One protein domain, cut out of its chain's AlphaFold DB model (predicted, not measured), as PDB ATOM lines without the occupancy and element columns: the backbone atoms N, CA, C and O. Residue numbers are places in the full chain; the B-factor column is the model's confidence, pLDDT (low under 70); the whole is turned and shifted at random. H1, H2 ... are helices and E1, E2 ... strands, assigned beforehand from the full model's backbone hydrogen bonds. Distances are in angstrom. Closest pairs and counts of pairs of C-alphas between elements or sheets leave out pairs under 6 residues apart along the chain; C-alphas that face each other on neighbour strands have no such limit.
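AT A GLANCE: This is residues 120 to 241 of the 241 residues of an uncharacterized protein of Clostridium sp. WB02_MRS01 (UniProt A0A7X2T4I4). A long helical hairpin of H1 and H2 has the short helix H3 packed on the middle of H1, while strand E1 and the loops of residues 120 to 152 lie toward the end away from the hairpin's turn. The 122 printed residues hold, in order, H1, H2, H3 and E1, mostly helix. The whole is compact, with a radius of gyration of the C-alphas of 15.4 A, yet elongated, spanning 52 by 30 by 26 A.

HOW THE PARTS SIT: H1, residues 153 to 180, touches H2, residues 184 to 201, with residues 170 to 178 alone; the closest C-alphas, of Leu 178 and Arg 187, are 5.3 A apart. This hairpin has a shallow tilt of 23 degrees, opposite ways. With residues 163 to 171 alone, H1 touches H3, residues 207 to 215, at a steep tilt of 57 degrees, the same way; the closest C-alphas, of Ala 167 and Leu 212, are 5.0 A apart. E1, residues 234 to 240, pairs with no named strand. In H1, H2 and H3 every O i to N i+4 pair is within hydrogen-bond range.

IN THESE COORDINATES: H1, 41.0 A long, begins at C-alpha 153 (-45.191, 33.916, -6.033). H2 measures 25.8 A, H3 12.4 A and E1 18.9 A, ending at C-alpha 240 (-36.420, 28.840, 3.109).

THE WHOLE: The C-alphas of Ser 182 and Val 240, the two farthest apart, are 52.2 A apart. The printed part has no cut. The link from H3 to E1 is long, and residues 123 to 126 have pLDDT under 70.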
ATOM      1  N   GLY A 120     -30.457  34.094 -14.958       86.88
ATOM      2  CA  GLY A 120     -29.187  34.030 -15.665       86.88
ATOM      3  C   GLY A 120     -29.406  34.142 -17.169       86.88
ATOM      4  O   GLY A 120     -30.520  34.380 -17.628       86.88
ATOM      5  N   ASN A 121     -28.349  33.925 -17.945       77.69
ATOM      6  CA  ASN A 121     -28.471  33.921 -19.401       77.69
ATOM      7  C   ASN A 121     -29.324  32.725 -19.825       77.69
ATOM      8  O   ASN A 121     -29.105  31.608 -19.336       77.69
ATOM      9  N   LYS A 122     -30.241  32.924 -20.778       70.81
ATOM     10  CA  LYS A 122     -31.143  31.854 -21.249       70.81
ATOM     11  C   LYS A 122     -30.385  30.607 -21.723       70.81
ATOM     12  O   LYS A 122     -30.849  29.484 -21.558       70.81
ATOM     13  N   ASN A 123     -29.189  30.808 -22.277       68.38
ATOM     14  CA  ASN A 123     -28.326  29.750 -22.810       68.38
ATOM     15  C   ASN A 123     -27.253  29.263 -21.815       68.38
ATOM     16  O   ASN A 123     -26.313  28.571 -22.210       68.38
ATOM     17  N   SER A 124     -27.334  29.647 -20.537       64.25
ATOM     18  CA  SER A 124     -26.344  29.258 -19.530       64.25
ATOM     19  C   SER A 124     -26.427  27.764 -19.206       64.25
ATOM     20  O   SER A 124     -27.415  27.285 -18.649       64.25
ATOM     21  N   PHE A 125     -25.336  27.034 -19.459       55.19
ATOM     22  CA  PHE A 125     -25.169  25.640 -19.025       55.19
ATOM     23  C   PHE A 125     -25.173  25.475 -17.499       55.19
ATOM     24  O   PHE A 125     -25.500  24.400 -17.001       55.19
ATOM     25  N   PHE A 126     -24.824  26.524 -16.748       55.72
ATOM     26  CA  PHE A 126     -24.744  26.487 -15.284       55.72
ATOM     27  C   PHE A 126     -26.091  26.771 -14.596       55.72
ATOM     28  O   PHE A 126     -26.163  26.814 -13.369       55.72
ATOM     29  N   GLY A 127     -27.167  26.926 -15.376       72.06
ATOM     30  CA  GLY A 127     -28.511  27.188 -14.873       72.06
ATOM     31  C   GLY A 127     -28.698  28.616 -14.356       72.06
ATOM     32  O   GLY A 127     -27.951  29.530 -14.709       72.06
ATOM     33  N   TYR A 128     -29.736  28.800 -13.538       87.25
ATOM     34  CA  TYR A 128     -30.134  30.094 -12.973       87.25
ATOM     35  C   TYR A 128     -29.795  30.189 -11.486       87.25
ATOM     36  O   TYR A 128     -30.139  29.284 -10.710       87.25
ATOM     37  N   SER A 129     -29.212  31.323 -11.100       89.25
ATOM     38  CA  SER A 129     -28.799  31.638  -9.730       89.25
ATOM     39  C   SER A 129     -29.813  32.540  -9.031       89.25
ATOM     40  O   SER A 129     -30.408  33.385  -9.699       89.25
ATOM     41  N   PRO A 130     -30.014  32.402  -7.707       93.31
ATOM     42  CA  PRO A 130     -30.813  33.352  -6.938       93.31
ATOM     43  C   PRO A 130     -30.312  34.787  -7.103       93.31
ATOM     44  O   PRO A 130     -29.109  34.997  -7.252       93.31
ATOM     45  N   LEU A 131     -31.217  35.758  -7.045       94.44
ATOM     46  CA  LEU A 131     -30.864  37.175  -7.007       94.44
ATOM     47  C   LEU A 131     -30.783  37.677  -5.564       94.44
ATOM     48  O   LEU A 131     -31.603  37.287  -4.734       94.44
ATOM     49  N   ASN A 132     -29.822  38.551  -5.267       93.50
ATOM     50  CA  ASN A 132     -29.758  39.283  -3.997       93.50
ATOM     51  C   ASN A 132     -30.634  40.551  -4.033       93.50
ATOM     52  O   ASN A 132     -31.235  40.878  -5.056       93.50
ATOM     53  N   LEU A 133     -30.674  41.308  -2.928       91.25
ATOM     54  CA  LEU A 133     -31.464  42.546  -2.811       91.25
ATOM     55  C   LEU A 133     -31.073  43.660  -3.801       91.25
ATOM     56  O   LEU A 133     -31.857  44.580  -4.015       91.25
ATOM     57  N   LYS A 134     -29.885  43.586  -4.409       89.94
ATOM     58  CA  LYS A 134     -29.407  44.526  -5.436       89.94
ATOM     59  C   LYS A 134     -29.755  44.073  -6.862       89.94
ATOM     60  O   LYS A 134     -29.394  44.748  -7.822       89.94
ATOM     61  N   GLY A 135     -30.424  42.927  -7.017       90.88
ATOM     62  CA  GLY A 135     -30.710  42.327  -8.321       90.88
ATOM     63  C   GLY A 135     -29.481  41.697  -8.984       90.88
ATOM     64  O   GLY A 135     -29.450  41.554 -10.206       90.88
ATOM     65  N   GLU A 136     -28.460  41.344  -8.204       92.19
ATOM     66  CA  GLU A 136     -27.252  40.666  -8.684       92.19
ATOM     67  C   GLU A 136     -27.397  39.153  -8.493       92.19
ATOM     68  O   GLU A 136     -27.996  38.693  -7.517       92.19
ATOM     69  N   LYS A 137     -26.830  38.365  -9.410       91.12
ATOM     70  CA  LYS A 137     -26.792  36.902  -9.281       91.12
ATOM     71  C   LYS A 137     -25.879  36.502  -8.125       91.12
ATOM     72  O   LYS A 137     -24.717  36.884  -8.117       91.12
ATOM     73  N   ILE A 138     -26.379  35.650  -7.236       90.12
ATOM     74  CA  ILE A 138     -25.603  35.064  -6.143       90.12
ATOM     75  C   ILE A 138     -24.776  33.890  -6.678       90.12
ATOM     76  O   ILE A 138     -25.314  32.868  -7.123       90.12
ATOM     77  N   GLY A 139     -23.459  34.042  -6.643       82.56
ATOM     78  CA  GLY A 139     -22.465  33.036  -6.982       82.56
ATOM     79  C   GLY A 139     -22.028  32.185  -5.787       82.56
ATOM     80  O   GLY A 139     -22.237  32.515  -4.621       82.56
ATOM     81  N   MET A 140     -21.342  31.072  -6.068       76.88
ATOM     82  CA  MET A 140     -20.800  30.195  -5.015       76.88
ATOM     83  C   MET A 140     -19.672  30.851  -4.208       76.88
ATOM     84  O   MET A 140     -19.314  30.328  -3.154       76.88
ATOM     85  N   PHE A 141     -19.078  31.933  -4.711       81.00
ATOM     86  CA  PHE A 141     -17.941  32.620  -4.096       81.00
ATOM     87  C   PHE A 141     -18.342  33.907  -3.373       81.00
ATOM     88  O   PHE A 141     -17.484  34.531  -2.758       81.00
ATOM     89  N   ASP A 142     -19.625  34.272  -3.401       83.19
ATOM     90  CA  ASP A 142     -20.091  35.488  -2.747       83.19
ATOM     91  C   ASP A 142     -20.096  35.314  -1.226       83.19
ATOM     92  O   ASP A 142     -20.458  34.251  -0.694       83.19
ATOM     93  N   GLU A 143     -19.678  36.376  -0.535       82.12
ATOM     94  CA  GLU A 143     -19.701  36.466   0.927       82.12
ATOM     95  C   GLU A 143     -21.140  36.572   1.444       82.12
ATOM     96  O   GLU A 143     -21.518  35.857   2.374       82.12
ATOM     97  N   ASP A 144     -21.960  37.415   0.807       81.94
ATOM     98  CA  ASP A 144     -23.390  37.507   1.082       81.94
ATOM     99  C   ASP A 144     -24.179  36.654   0.088       81.94
ATOM    100  O   ASP A 144     -24.216  36.920  -1.111       81.94
ATOM    101  N   ARG A 145     -24.829  35.617   0.615       85.12
ATOM    102  CA  ARG A 145     -25.641  34.672  -0.159       85.12
ATOM    103  C   ARG A 145     -27.119  34.771   0.163       85.12
ATOM    104  O   ARG A 145     -27.858  33.821  -0.090       85.12
ATOM    105  N   LYS A 146     -27.547  35.881   0.765       90.75
ATOM    106  CA  LYS A 146     -28.951  36.095   1.104       90.75
ATOM    107  C   LYS A 146     -29.747  36.402  -0.165       90.75
ATOM    108  O   LYS A 146     -29.530  37.453  -0.775       90.75
ATOM    109  N   PRO A 147     -30.665  35.511  -0.574       94.00
ATOM    110  CA  PRO A 147     -31.541  35.803  -1.690       94.00
ATOM    111  C   PRO A 147     -32.520  36.915  -1.315       94.00
ATOM    112  O   PRO A 147     -32.894  37.087  -0.153       94.00
ATOM    113  N   MET A 148     -32.965  37.650  -2.325       95.62
ATOM    114  CA  MET A 148     -34.183  38.439  -2.245       95.62
ATOM    115  C   MET A 148     -35.366  37.477  -2.114       95.62
ATOM    116  O   MET A 148     -35.553  36.595  -2.958       95.62
ATOM    117  N   ILE A 149     -36.136  37.646  -1.042       97.12
ATOM    118  CA  ILE A 149     -37.269  36.788  -0.700       97.12
ATOM    119  C   ILE A 149     -38.549  37.617  -0.719       97.12
ATOM    120  O   ILE A 149     -38.590  38.724  -0.187       97.12
ATOM    121  N   PHE A 150     -39.589  37.042  -1.305       97.75
ATOM    122  CA  PHE A 150     -40.936  37.582  -1.403       97.75
ATOM    123  C   PHE A 150     -41.910  36.697  -0.627       97.75
ATOM    124  O   PHE A 150     -41.694  35.487  -0.496       97.75
ATOM    125  N   GLU A 151     -43.001  37.278  -0.139       96.56
ATOM    126  CA  GLU A 151     -44.033  36.523   0.578       96.56
ATOM    127  C   GLU A 151     -44.878  35.690  -0.392       96.56
ATOM    128  O   GLU A 151     -45.277  34.568  -0.068       96.56
ATOM    129  N   THR A 152     -45.100  36.194  -1.612       95.94
ATOM    130  CA  THR A 152     -45.941  35.530  -2.619       95.94
ATOM    131  C   THR A 152     -45.227  35.274  -3.952       95.94
ATOM    132  O   THR A 152     -44.339  36.017  -4.373       95.94
ATOM    133  N   GLU A 153     -45.665  34.230  -4.672       94.81
ATOM    134  CA  GLU A 153     -45.191  33.916  -6.033       94.81
ATOM    135  C   GLU A 153     -45.452  35.083  -6.994       94.81
ATOM    136  O   GLU A 153     -44.639  35.375  -7.871       94.81
ATOM    137  N   LYS A 154     -46.588  35.765  -6.801       95.81
ATOM    138  CA  LYS A 154     -47.024  36.894  -7.619       95.81
ATOM    139  C   LYS A 154     -46.065  38.078  -7.496       95.81
ATOM    140  O   LYS A 154     -45.631  38.580  -8.523       95.81
ATOM    141  N   GLU A 155     -45.693  38.472  -6.280       97.44
ATOM    142  CA  GLU A 155     -44.748  39.579  -6.060       97.44
ATOM    143  C   GLU A 155     -43.376  39.280  -6.671       97.44
ATOM    144  O   GLU A 155     -42.804  40.124  -7.360       97.44
ATOM    145  N   ALA A 156     -42.868  38.057  -6.479       97.19
ATOM    146  CA  ALA A 156     -41.605  37.637  -7.082       97.19
ATOM    147  C   ALA A 156     -41.668  37.690  -8.618       97.19
ATOM    148  O   ALA A 156     -40.714  38.116  -9.272       97.19
ATOM    149  N   LYS A 157     -42.797  37.270  -9.200       95.62
ATOM    150  CA  LYS A 157     -43.024  37.311 -10.646       95.62
ATOM    151  C   LYS A 157     -43.103  38.744 -11.173       95.62
ATOM    152  O   LYS A 157     -42.403  39.055 -12.128       95.62
ATOM    153  N   GLU A 158     -43.898  39.603 -10.543       96.75
ATOM    154  CA  GLU A 158     -44.041  41.013 -10.929       96.75
ATOM    155  C   GLU A 158     -42.696  41.748 -10.861       96.75
ATOM    156  O   GLU A 158     -42.358  42.511 -11.765       96.75
ATOM    157  N   TYR A 159     -41.878  41.464  -9.842       96.75
ATOM    158  CA  TYR A 159     -40.537  42.037  -9.745       96.75
ATOM    159  C   TYR A 159     -39.598  41.522 -10.845       96.75
ATOM    160  O   TYR A 159     -38.870  42.307 -11.451       96.75
ATOM    161  N   ALA A 160     -39.622  40.222 -11.158       95.88
ATOM    162  CA  ALA A 160     -38.833  39.677 -12.264       95.88
ATOM    163  C   ALA A 160     -39.235  40.295 -13.616       95.88
ATOM    164  O   ALA A 160     -38.369  40.689 -14.395       95.88
ATOM    165  N   GLU A 161     -40.537  40.437 -13.872       95.50
ATOM    166  CA  GLU A 161     -41.061  41.082 -15.081       95.50
ATOM    167  C   GLU A 161     -40.663  42.562 -15.152       95.50
ATOM    168  O   GLU A 161     -40.279  43.041 -16.218       95.50
ATOM    169  N   HIS A 162     -40.656  43.271 -14.019       95.25
ATOM    170  CA  HIS A 162     -40.134  44.635 -13.937       95.25
ATOM    171  C   HIS A 162     -38.651  44.722 -14.338       95.25
ATOM    172  O   HIS A 162     -38.283  45.602 -15.119       95.25
ATOM    173  N   LEU A 163     -37.801  43.803 -13.863       95.06
ATOM    174  CA  LEU A 163     -36.384  43.758 -14.254       95.06
ATOM    175  C   LEU A 163     -36.212  43.517 -15.760       95.06
ATOM    176  O   LEU A 163     -35.374  44.156 -16.396       95.06
ATOM    177  N   VAL A 164     -37.018  42.619 -16.334       95.12
ATOM    178  CA  VAL A 164     -37.015  42.337 -17.775       95.12
ATOM    179  C   VAL A 164     -37.457  43.564 -18.577       95.12
ATOM    180  O   VAL A 164     -36.792  43.933 -19.542       95.12
ATOM    181  N   LEU A 165     -38.533  44.237 -18.168       95.12
ATOM    182  CA  LEU A 165     -39.005  45.461 -18.822       95.12
ATOM    183  C   LEU A 165     -37.952  46.573 -18.775       95.12
ATOM    184  O   LEU A 165     -37.687  47.206 -19.793       95.12
ATOM    185  N   LYS A 166     -37.290  46.755 -17.628       94.75
ATOM    186  CA  LYS A 166     -36.203  47.729 -17.493       94.75
ATOM    187  C   LYS A 166     -35.032  47.399 -18.429       94.75
ATOM    188  O   LYS A 166     -34.508  48.288 -19.094       94.75
ATOM    189  N   ALA A 167     -34.650  46.125 -18.546       94.62
ATOM    190  CA  ALA A 167     -33.627  45.691 -19.504       94.62
ATOM    191  C   ALA A 167     -34.031  45.957 -20.964       94.62
ATOM    192  O   ALA A 167     -33.212  46.417 -21.761       94.62
ATOM    193  N   TRP A 168     -35.302  45.737 -21.300       94.88
ATOM    194  CA  TRP A 168     -35.853  46.010 -22.627       94.88
ATOM    195  C   TRP A 168     -35.806  47.496 -23.000       94.88
ATOM    196  O   TRP A 168     -35.432  47.842 -24.125       94.88
ATOM    197  N   GLU A 169     -36.142  48.388 -22.068       94.62
ATOM    198  CA  GLU A 169     -36.033  49.839 -22.268       94.62
ATOM    199  C   GLU A 169     -34.592  50.253 -22.595       94.62
ATOM    200  O   GLU A 169     -34.354  51.017 -23.537       94.62
ATOM    201  N   TYR A 170     -33.620  49.688 -21.875       94.69
ATOM    202  CA  TYR A 170     -32.204  49.927 -22.137       94.69
ATOM    203  C   TYR A 170     -31.726  49.350 -23.468       94.69
ATOM    204  O   TYR A 170     -30.993  50.031 -24.184       94.69
ATOM    205  N   ALA A 171     -32.163  48.145 -23.835       93.94
ATOM    206  CA  ALA A 171     -31.827  47.543 -25.123       93.94
ATOM    207  C   ALA A 171     -32.341  48.401 -26.296       93.94
ATOM    208  O   ALA A 171     -31.611  48.648 -27.256       93.94
ATOM    209  N   ASN A 172     -33.570  48.926 -26.199       93.88
ATOM    210  CA  ASN A 172     -34.130  49.835 -27.206       93.88
ATOM    211  C   ASN A 172     -33.335  51.134 -27.322       93.88
ATOM    212  O   ASN A 172     -33.023  51.576 -28.431       93.88
ATOM    213  N   LEU A 173     -33.008  51.747 -26.180       93.75
ATOM    214  CA  LEU A 173     -32.189  52.953 -26.149       93.75
ATOM    215  C   LEU A 173     -30.819  52.694 -26.792       93.75
ATOM    216  O   LEU A 173     -30.381  53.483 -27.628       93.75
ATOM    217  N   MET A 174     -30.195  51.562 -26.464       93.38
ATOM    218  CA  MET A 174     -28.893  51.157 -26.991       93.38
ATOM    219  C   MET A 174     -28.908  50.974 -28.498       93.38
ATOM    220  O   MET A 174     -28.116  51.601 -29.197       93.38
ATOM    221  N   VAL A 175     -29.858  50.207 -29.024       92.94
ATOM    222  CA  VAL A 175     -29.983  50.007 -30.471       92.94
ATOM    223  C   VAL A 175     -30.233  51.329 -31.202       92.94
ATOM    224  O   VAL A 175     -29.611  51.577 -32.234       92.94
ATOM    225  N   LYS A 176     -31.086  52.208 -30.659       92.75
ATOM    226  CA  LYS A 176     -31.368  53.518 -31.260       92.75
ATOM    227  C   LYS A 176     -30.118  54.398 -31.346       92.75
ATOM    228  O   LYS A 176     -29.881  55.012 -32.385       92.75
ATOM    229  N   GLU A 177     -29.335  54.481 -30.272       92.94
ATOM    230  CA  GLU A 177     -28.119  55.303 -30.255       92.94
ATOM    231  C   GLU A 177     -27.021  54.716 -31.154       92.94
ATOM    232  O   GLU A 177     -26.392  55.452 -31.913       92.94
ATOM    233  N   LEU A 178     -26.857  53.390 -31.166       91.56
ATOM    234  CA  LEU A 178     -25.875  52.709 -32.019       91.56
ATOM    235  C   LEU A 178     -26.207  52.815 -33.517       91.56
ATOM    236  O   LEU A 178     -25.299  52.887 -34.347       91.56
ATOM    237  N   GLN A 179     -27.494  52.865 -33.875       90.25
ATOM    238  CA  GLN A 179     -27.941  53.115 -35.252       90.25
ATOM    239  C   GLN A 179     -27.759  54.573 -35.694       90.25
ATOM    240  O   GLN A 179     -27.591  54.822 -36.886       90.25
ATOM    241  N   ALA A 180     -27.804  55.527 -34.759       91.06
ATOM    242  CA  ALA A 180     -27.619  56.948 -35.045       91.06
ATOM    243  C   ALA A 180     -26.140  57.350 -35.188       91.06
ATOM    244  O   ALA A 180     -25.845  58.375 -35.801       91.06
ATOM    245  N   ALA A 181     -25.223  56.558 -34.628       91.69
ATOM    246  CA  ALA A 181     -23.791  56.804 -34.695       91.69
ATOM    247  C   ALA A 181     -23.238  56.662 -36.125       91.69
ATOM    248  O   ALA A 181     -23.513  55.691 -36.838       91.69
ATOM    249  N   SER A 182     -22.419  57.632 -36.525       89.44
ATOM    250  CA  SER A 182     -21.870  57.756 -37.879       89.44
ATOM    251  C   SER A 182     -20.579  56.962 -38.095       89.44
ATOM    252  O   SER A 182     -20.216  56.668 -39.235       89.44
ATOM    253  N   ASN A 183     -19.887  56.606 -37.011       90.94
ATOM    254  CA  ASN A 183     -18.608  55.904 -37.019       90.94
ATOM    255  C   ASN A 183     -18.436  55.053 -35.747       90.94
ATOM    256  O   ASN A 183     -19.254  55.110 -34.826       90.94
ATOM    257  N   ASP A 184     -17.369  54.257 -35.698       90.50
ATOM    258  CA  ASP A 184     -17.128  53.319 -34.598       90.50
ATOM    259  C   ASP A 184     -16.776  54.010 -33.267       90.50
ATOM    260  O   ASP A 184     -17.092  53.479 -32.203       90.50
ATOM    261  N   GLU A 185     -16.187  55.209 -33.292       92.62
ATOM    262  CA  GLU A 185     -15.887  55.979 -32.076       92.62
ATOM    263  C   GLU A 185     -17.179  56.461 -31.399       92.62
ATOM    264  O   GLU A 185     -17.383  56.234 -30.205       92.62
ATOM    265  N   GLU A 186     -18.115  57.017 -32.174       92.25
ATOM    266  CA  GLU A 186     -19.443  57.414 -31.688       92.25
ATOM    267  C   GLU A 186     -20.268  56.221 -31.184       92.25
ATOM    268  O   GLU A 186     -21.027  56.354 -30.215       92.25
ATOM    269  N   ARG A 187     -20.114  55.047 -31.815       89.38
ATOM    270  CA  ARG A 187     -20.750  53.804 -31.351       89.38
ATOM    271  C   ARG A 187     -20.226  53.391 -29.984       89.38
ATOM    272  O   ARG A 187     -21.034  53.180 -29.081       89.38
ATOM    273  N   ASN A 188     -18.907  53.342 -29.814       90.88
ATOM    274  CA  ASN A 188     -18.283  52.982 -28.539       90.88
ATOM    275  C   ASN A 188     -18.686  53.956 -27.425       90.88
ATOM    276  O   ASN A 188     -19.117  53.525 -26.359       90.88
ATOM    277  N   MET A 189     -18.668  55.265 -27.699       92.50
ATOM    278  CA  MET A 189     -19.120  56.274 -26.734       92.50
ATOM    279  C   MET A 189     -20.596  56.109 -26.343       92.50
ATOM    280  O   MET A 189     -20.959  56.332 -25.186       92.50
ATOM    281  N   SER A 190     -21.462  55.741 -27.293       91.38
ATOM    282  CA  SER A 190     -22.888  55.511 -27.025       91.38
ATOM    283  C   SER A 190     -23.110  54.250 -26.190       91.38
ATOM    284  O   SER A 190     -23.886  54.280 -25.234       91.38
ATOM    285  N   PHE A 191     -22.387  53.170 -26.503       90.94
ATOM    286  CA  PHE A 191     -22.393  51.949 -25.702       90.94
ATOM    287  C   PHE A 191     -21.955  52.231 -24.261       90.94
ATOM    288  O   PHE A 191     -22.705  51.934 -23.331       90.94
ATOM    289  N   ASP A 192     -20.796  52.874 -24.081       92.31
ATOM    290  CA  ASP A 192     -20.240  53.194 -22.764       92.31
ATOM    291  C   ASP A 192     -21.194  54.073 -21.952       92.31
ATOM    292  O   ASP A 192     -21.457  53.787 -20.787       92.31
ATOM    293  N   ARG A 193     -21.790  55.102 -22.572       93.50
ATOM    294  CA  ARG A 193     -22.763  55.982 -21.908       93.50
ATOM    295  C   ARG A 193     -23.956  55.207 -21.355       93.50
ATOM    296  O   ARG A 193     -24.348  55.424 -20.207       93.50
ATOM    297  N   ILE A 194     -24.564  54.343 -22.168       92.50
ATOM    298  CA  ILE A 194     -25.740  53.581 -21.738       92.50
ATOM    299  C   ILE A 194     -25.340  52.539 -20.703       92.50
ATOM    300  O   ILE A 194     -26.031  52.397 -19.698       92.50
ATOM    301  N   TYR A 195     -24.220  51.848 -20.907       91.62
ATOM    302  CA  TYR A 195     -23.710  50.882 -19.942       91.62
ATOM    303  C   TYR A 195     -23.452  51.539 -18.580       91.62
ATOM    304  O   TYR A 195     -23.952  51.054 -17.565       91.62
ATOM    305  N   THR A 196     -22.766  52.685 -18.545       93.81
ATOM    306  CA  THR A 196     -22.564  53.472 -17.320       93.81
ATOM    307  C   THR A 196     -23.895  53.861 -16.685       93.81
ATOM    308  O   THR A 196     -24.067  53.649 -15.489       93.81
ATOM    309  N   LYS A 197     -24.875  54.324 -17.473       93.69
ATOM    310  CA  LYS A 197     -26.215  54.640 -16.960       93.69
ATOM    311  C   LYS A 197     -26.888  53.435 -16.293       93.69
ATOM    312  O   LYS A 197     -27.444  53.576 -15.206       93.69
ATOM    313  N   VAL A 198     -26.832  52.254 -16.915       93.06
ATOM    314  CA  VAL A 198     -27.380  51.018 -16.329       93.06
ATOM    315  C   VAL A 198     -26.697  50.723 -14.999       93.06
ATOM    316  O   VAL A 198     -27.383  50.455 -14.013       93.06
ATOM    317  N   VAL A 199     -25.364  50.786 -14.959       92.00
ATOM    318  CA  VAL A 199     -24.574  50.502 -13.754       92.00
ATOM    319  C   VAL A 199     -24.893  51.482 -12.624       92.00
ATOM    320  O   VAL A 199     -25.093  51.034 -11.495       92.00
ATOM    321  N   ASP A 200     -24.994  52.777 -12.925       92.38
ATOM    322  CA  ASP A 200     -25.288  53.833 -11.949       92.38
ATOM    323  C   ASP A 200     -26.699  53.707 -11.351       92.38
ATOM    324  O   ASP A 200     -26.902  53.974 -10.167       92.38
ATOM    325  N   GLU A 201     -27.683  53.274 -12.146       91.50
ATOM    326  CA  GLU A 201     -29.062  53.067 -11.683       91.50
ATOM    327  C   GLU A 201     -29.310  51.696 -11.030       91.50
ATOM    328  O   GLU A 201     -30.397  51.458 -10.488       91.50
ATOM    329  N   THR A 202     -28.368  50.759 -11.154       88.44
ATOM    330  CA  THR A 202     -28.541  49.369 -10.711       88.44
ATOM    331  C   THR A 202     -27.302  48.888  -9.950       88.44
ATOM    332  O   THR A 202     -27.091  49.248  -8.794       88.44
ATOM    333  N   SER A 203     -26.492  48.046 -10.584       88.06
ATOM    334  CA  SER A 203     -25.172  47.619 -10.161       88.06
ATOM    335  C   SER A 203     -24.416  47.082 -11.375       88.06
ATOM    336  O   SER A 203     -25.009  46.558 -12.320       88.06
ATOM    337  N   LYS A 204     -23.082  47.104 -11.300       85.19
ATOM    338  CA  LYS A 204     -22.184  46.470 -12.273       85.19
ATOM    339  C   LYS A 204     -22.480  44.983 -12.499       85.19
ATOM    340  O   LYS A 204     -22.169  44.462 -13.564       85.19
ATOM    341  N   PHE A 205     -23.051  44.303 -11.508       85.94
ATOM    342  CA  PHE A 205     -23.363  42.871 -11.575       85.94
ATOM    343  C   PHE A 205     -24.869  42.592 -11.641       85.94
ATOM    344  O   PHE A 205     -25.308  41.478 -11.346       85.94
ATOM    345  N   SER A 206     -25.669  43.598 -12.004       91.25
ATOM    346  CA  SER A 206     -27.115  43.446 -12.129       91.25
ATOM    347  C   SER A 206     -27.481  42.465 -13.243       91.25
ATOM    348  O   SER A 206     -26.933  42.520 -14.345       91.25
ATOM    349  N   ILE A 207     -28.492  41.629 -12.989       92.94
ATOM    350  CA  ILE A 207     -29.094  40.748 -13.999       92.94
ATOM    351  C   ILE A 207     -29.652  41.517 -15.210       92.94
ATOM    352  O   ILE A 207     -29.786  40.956 -16.292       92.94
ATOM    353  N   ILE A 208     -29.944  42.813 -15.058       93.94
ATOM    354  CA  ILE A 208     -30.418  43.665 -16.156       93.94
ATOM    355  C   ILE A 208     -29.404  43.699 -17.308       93.94
ATOM    356  O   ILE A 208     -29.814  43.717 -18.465       93.94
ATOM    357  N   ILE A 209     -28.101  43.647 -17.010       90.81
ATOM    358  CA  ILE A 209     -27.035  43.622 -18.025       90.81
ATOM    359  C   ILE A 209     -27.079  42.315 -18.830       90.81
ATOM    360  O   ILE A 209     -26.935  42.331 -20.055       90.81
ATOM    361  N   ASP A 210     -27.329  41.190 -18.157       90.19
ATOM    362  CA  ASP A 210     -27.474  39.884 -18.804       90.19
ATOM    363  C   ASP A 210     -28.718  39.849 -19.702       90.19
ATOM    364  O   ASP A 210     -28.633  39.452 -20.863       90.19
ATOM    365  N   PHE A 211     -29.865  40.312 -19.195       92.44
ATOM    366  CA  PHE A 211     -31.101  40.382 -19.979       92.44
ATOM    367  C   PHE A 211     -30.962  41.309 -21.187       92.44
ATOM    368  O   PHE A 211     -31.365  40.932 -22.282       92.44
ATOM    369  N   LEU A 212     -30.344  42.481 -21.015       90.69
ATOM    370  CA  LEU A 212     -30.047  43.401 -22.115       90.69
ATOM    371  C   LEU A 212     -29.216  42.703 -23.196       90.69
ATOM    372  O   LEU A 212     -29.555  42.778 -24.377       90.69
ATOM    373  N   SER A 213     -28.169  41.982 -22.790       87.38
ATOM    374  CA  SER A 213     -27.311  41.231 -23.710       87.38
ATOM    375  C   SER A 213     -28.081  40.128 -24.446       87.38
ATOM    376  O   SER A 213     -27.922  39.970 -25.655       87.38
ATOM    377  N   ASP A 214     -28.963  39.399 -23.753       88.81
ATOM    378  CA  ASP A 214     -29.815  38.351 -24.339       88.81
ATOM    379  C   ASP A 214     -30.869  38.909 -25.326       88.81
ATOM    380  O   ASP A 214     -31.342  38.181 -26.211       88.81
ATOM    381  N   MET A 215     -31.241  40.187 -25.186       91.12
ATOM    382  CA  MET A 215     -32.206  40.891 -26.042       91.12
ATOM    383  C   MET A 215     -31.595  41.486 -27.312       91.12
ATOM    384  O   MET A 215     -32.346  41.874 -28.208       91.12
ATOM    385  N   MET A 216     -30.270  41.561 -27.423       88.75
ATOM    386  CA  MET A 216     -29.580  42.139 -28.578       88.75
ATOM    387  C   MET A 216     -28.967  41.064 -29.487       88.75
ATOM    388  O   MET A 216     -28.557  39.993 -29.041       88.75
ATOM    389  N   ILE A 217     -28.903  41.345 -30.793       86.19
ATOM    390  CA  ILE A 217     -28.159  40.547 -31.779       86.19
ATOM    391  C   ILE A 217     -27.208  41.472 -32.533       86.19
ATOM    392  O   ILE A 217     -27.638  42.320 -33.316       86.19
ATOM    393  N   GLY A 218     -25.906  41.254 -32.339       78.25
ATOM    394  CA  GLY A 218     -24.881  42.170 -32.836       78.25
ATOM    395  C   GLY A 218     -25.027  43.568 -32.230       78.25
ATOM    396  O   GLY A 218     -25.773  43.774 -31.273       78.25
ATOM    397  N   ASP A 219     -24.343  44.544 -32.819       71.81
ATOM    398  CA  ASP A 219     -24.190  45.864 -32.197       71.81
ATOM    399  C   ASP A 219     -25.330  46.843 -32.525       71.81
ATOM    400  O   ASP A 219     -25.256  48.014 -32.181       71.81
ATOM    401  N   ASN A 220     -26.375  46.439 -33.255       79.00
ATOM    402  CA  ASN A 220     -27.376  47.403 -33.733       79.00
ATOM    403  C   ASN A 220     -28.779  46.842 -33.979       79.00
ATOM    404  O   ASN A 220     -29.566  47.468 -34.700       79.00
ATOM    405  N   LYS A 221     -29.110  45.673 -33.421       88.81
ATOM    406  CA  LYS A 221     -30.438  45.073 -33.581       88.81
ATOM    407  C   LYS A 221     -30.933  44.442 -32.296       88.81
ATOM    408  O   LYS A 221     -30.176  43.825 -31.550       88.81
ATOM    409  N   LEU A 222     -32.238  44.556 -32.096       91.25
ATOM    410  CA  LEU A 222     -32.949  43.754 -31.120       91.25
ATOM    411  C   LEU A 222     -33.195  42.363 -31.701       91.25
ATOM    412  O   LEU A 222     -33.416  42.190 -32.901       91.25
ATOM    413  N   LYS A 223     -33.155  41.370 -30.823       89.31
ATOM    414  CA  LYS A 223     -33.526  39.989 -31.121       89.31
ATOM    415  C   LYS A 223     -35.025  39.828 -31.357       89.31
ATOM    416  O   LYS A 223     -35.441  38.933 -32.088       89.31
ATOM    417  N   PHE A 224     -35.813  40.669 -30.700       86.50
ATOM    418  CA  PHE A 224     -37.267  40.663 -30.715       86.50
ATOM    419  C   PHE A 224     -37.763  42.073 -31.036       86.50
ATOM    420  O   PHE A 224     -37.089  43.037 -30.690       86.50
ATOM    421  N   ASP A 225     -38.932  42.197 -31.662       86.44
ATOM    422  CA  ASP A 225     -39.540  43.506 -31.958       86.44
ATOM    423  C   ASP A 225     -40.296  44.093 -30.750       86.44
ATOM    424  O   ASP A 225     -40.575  45.288 -30.691       86.44
ATOM    425  N   GLU A 226     -40.615  43.253 -29.765       88.69
ATOM    426  CA  GLU A 226     -41.314  43.607 -28.529       88.69
ATOM    427  C   GLU A 226     -40.710  42.869 -27.326       88.69
ATOM    428  O   GLU A 226     -40.013  41.863 -27.487       88.69
ATOM    429  N   CYS A 227     -41.001  43.345 -26.111       87.62
ATOM    430  CA  CYS A 227     -40.529  42.702 -24.888       87.62
ATOM    431  C   CYS A 227     -41.140  41.300 -24.745       87.62
ATOM    432  O   CYS A 227     -42.355  41.149 -24.601       87.62
ATOM    433  N   LYS A 228     -40.291  40.267 -24.757       86.62
ATOM    434  CA  LYS A 228     -40.688  38.863 -24.592       86.62
ATOM    435  C   LYS A 228     -40.328  38.367 -23.193       86.62
ATOM    436  O   LYS A 228     -39.220  37.885 -22.967       86.62
ATOM    437  N   LEU A 229     -41.265  38.504 -22.253       84.31
ATOM    438  CA  LEU A 229     -41.072  38.107 -20.849       84.31
ATOM    439  C   LEU A 229     -40.743  36.611 -20.712       84.31
ATOM    440  O   LEU A 229     -39.826  36.234 -19.994       84.31
ATOM    441  N   ASP A 230     -41.455  35.766 -21.454       80.69
ATOM    442  CA  ASP A 230     -41.298  34.310 -21.481       80.69
ATOM    443  C   ASP A 230     -40.001  33.842 -22.152       80.69
ATOM    444  O   ASP A 230     -39.567  32.702 -21.965       80.69
ATOM    445  N   GLU A 231     -39.347  34.727 -22.903       82.31
ATOM    446  CA  GLU A 231     -38.100  34.412 -23.572       82.31
ATOM    447  C   GLU A 231     -36.864  34.664 -22.703       82.31
ATOM    448  O   GLU A 231     -35.777  34.263 -23.118       82.31
ATOM    449  N   MET A 232     -36.990  35.281 -21.525       89.00
ATOM    450  CA  MET A 232     -35.846  35.624 -20.674       89.00
ATOM    451  C   MET A 232     -35.473  34.517 -19.687       89.00
ATOM    452  O   MET A 232     -36.300  33.722 -19.240       89.00
ATOM    453  N   GLY A 233     -34.190  34.466 -19.328       88.50
ATOM    454  CA  GLY A 233     -33.628  33.407 -18.499       88.50
ATOM    455  C   GLY A 233     -33.921  33.545 -17.004       88.50
ATOM    456  O   GLY A 233     -32.997  33.726 -16.214       88.50
ATOM    457  N   TYR A 234     -35.184  33.449 -16.582       91.94
ATOM    458  CA  TYR A 234     -35.543  33.446 -15.159       91.94
ATOM    459  C   TYR A 234     -36.573  32.379 -14.785       91.94
ATOM    460  O   TYR A 234     -37.268  31.807 -15.620       91.94
ATOM    461  N   ARG A 235     -36.653  32.090 -13.484       90.50
ATOM    462  CA  ARG A 235     -37.688  31.257 -12.868       90.50
ATOM    463  C   ARG A 235     -38.001  31.740 -11.460       90.50
ATOM    464  O   ARG A 235     -37.113  32.191 -10.735       90.50
ATOM    465  N   ILE A 236     -39.249  31.554 -11.062       93.31
ATOM    466  CA  ILE A 236     -39.707  31.765  -9.693       93.31
ATOM    467  C   ILE A 236     -39.673  30.420  -8.966       93.31
ATOM    468  O   ILE A 236     -40.052  29.391  -9.528       93.31
ATOM    469  N   SER A 237     -39.145  30.398  -7.744       92.94
ATOM    470  CA  SER A 237     -39.055  29.173  -6.940       92.94
ATOM    471  C   SER A 237     -39.225  29.476  -5.461       92.94
ATOM    472  O   SER A 237     -38.844  30.551  -5.010       92.94
ATOM    473  N   GLN A 238     -39.752  28.522  -4.703       94.62
ATOM    474  CA  GLN A 238     -39.811  28.598  -3.251       94.62
ATOM    475  C   GLN A 238     -38.419  28.414  -2.633       94.62
ATOM    476  O   GLN A 238     -37.547  27.727  -3.181       94.62
ATOM    477  N   CYS A 239     -38.223  29.004  -1.461       93.69
ATOM    478  CA  CYS A 239     -37.029  28.857  -0.640       93.69
ATOM    479  C   CYS A 239     -37.367  28.916   0.849       93.69
ATOM    480  O   CYS A 239     -38.473  29.284   1.240       93.69
ATOM    481  N   VAL A 240     -36.389  28.552   1.673       92.75
ATOM    482  CA  VAL A 240     -36.420  28.840   3.109       92.75
ATOM    483  C   VAL A 240     -36.144  30.328   3.307       92.75
ATOM    484  O   VAL A 240     -35.235  30.861   2.665       92.75
ATOM    485  N   ALA A 241     -36.950  30.967   4.154       88.38
ATOM    486  CA  ALA A 241     -36.900  32.392   4.467       88.38
ATOM    487  C   ALA A 241     -36.368  32.663   5.879       88.38
ATOM    488  O   ALA A 241     -36.713  31.883   6.800       88.38
TER     489      ALA A 241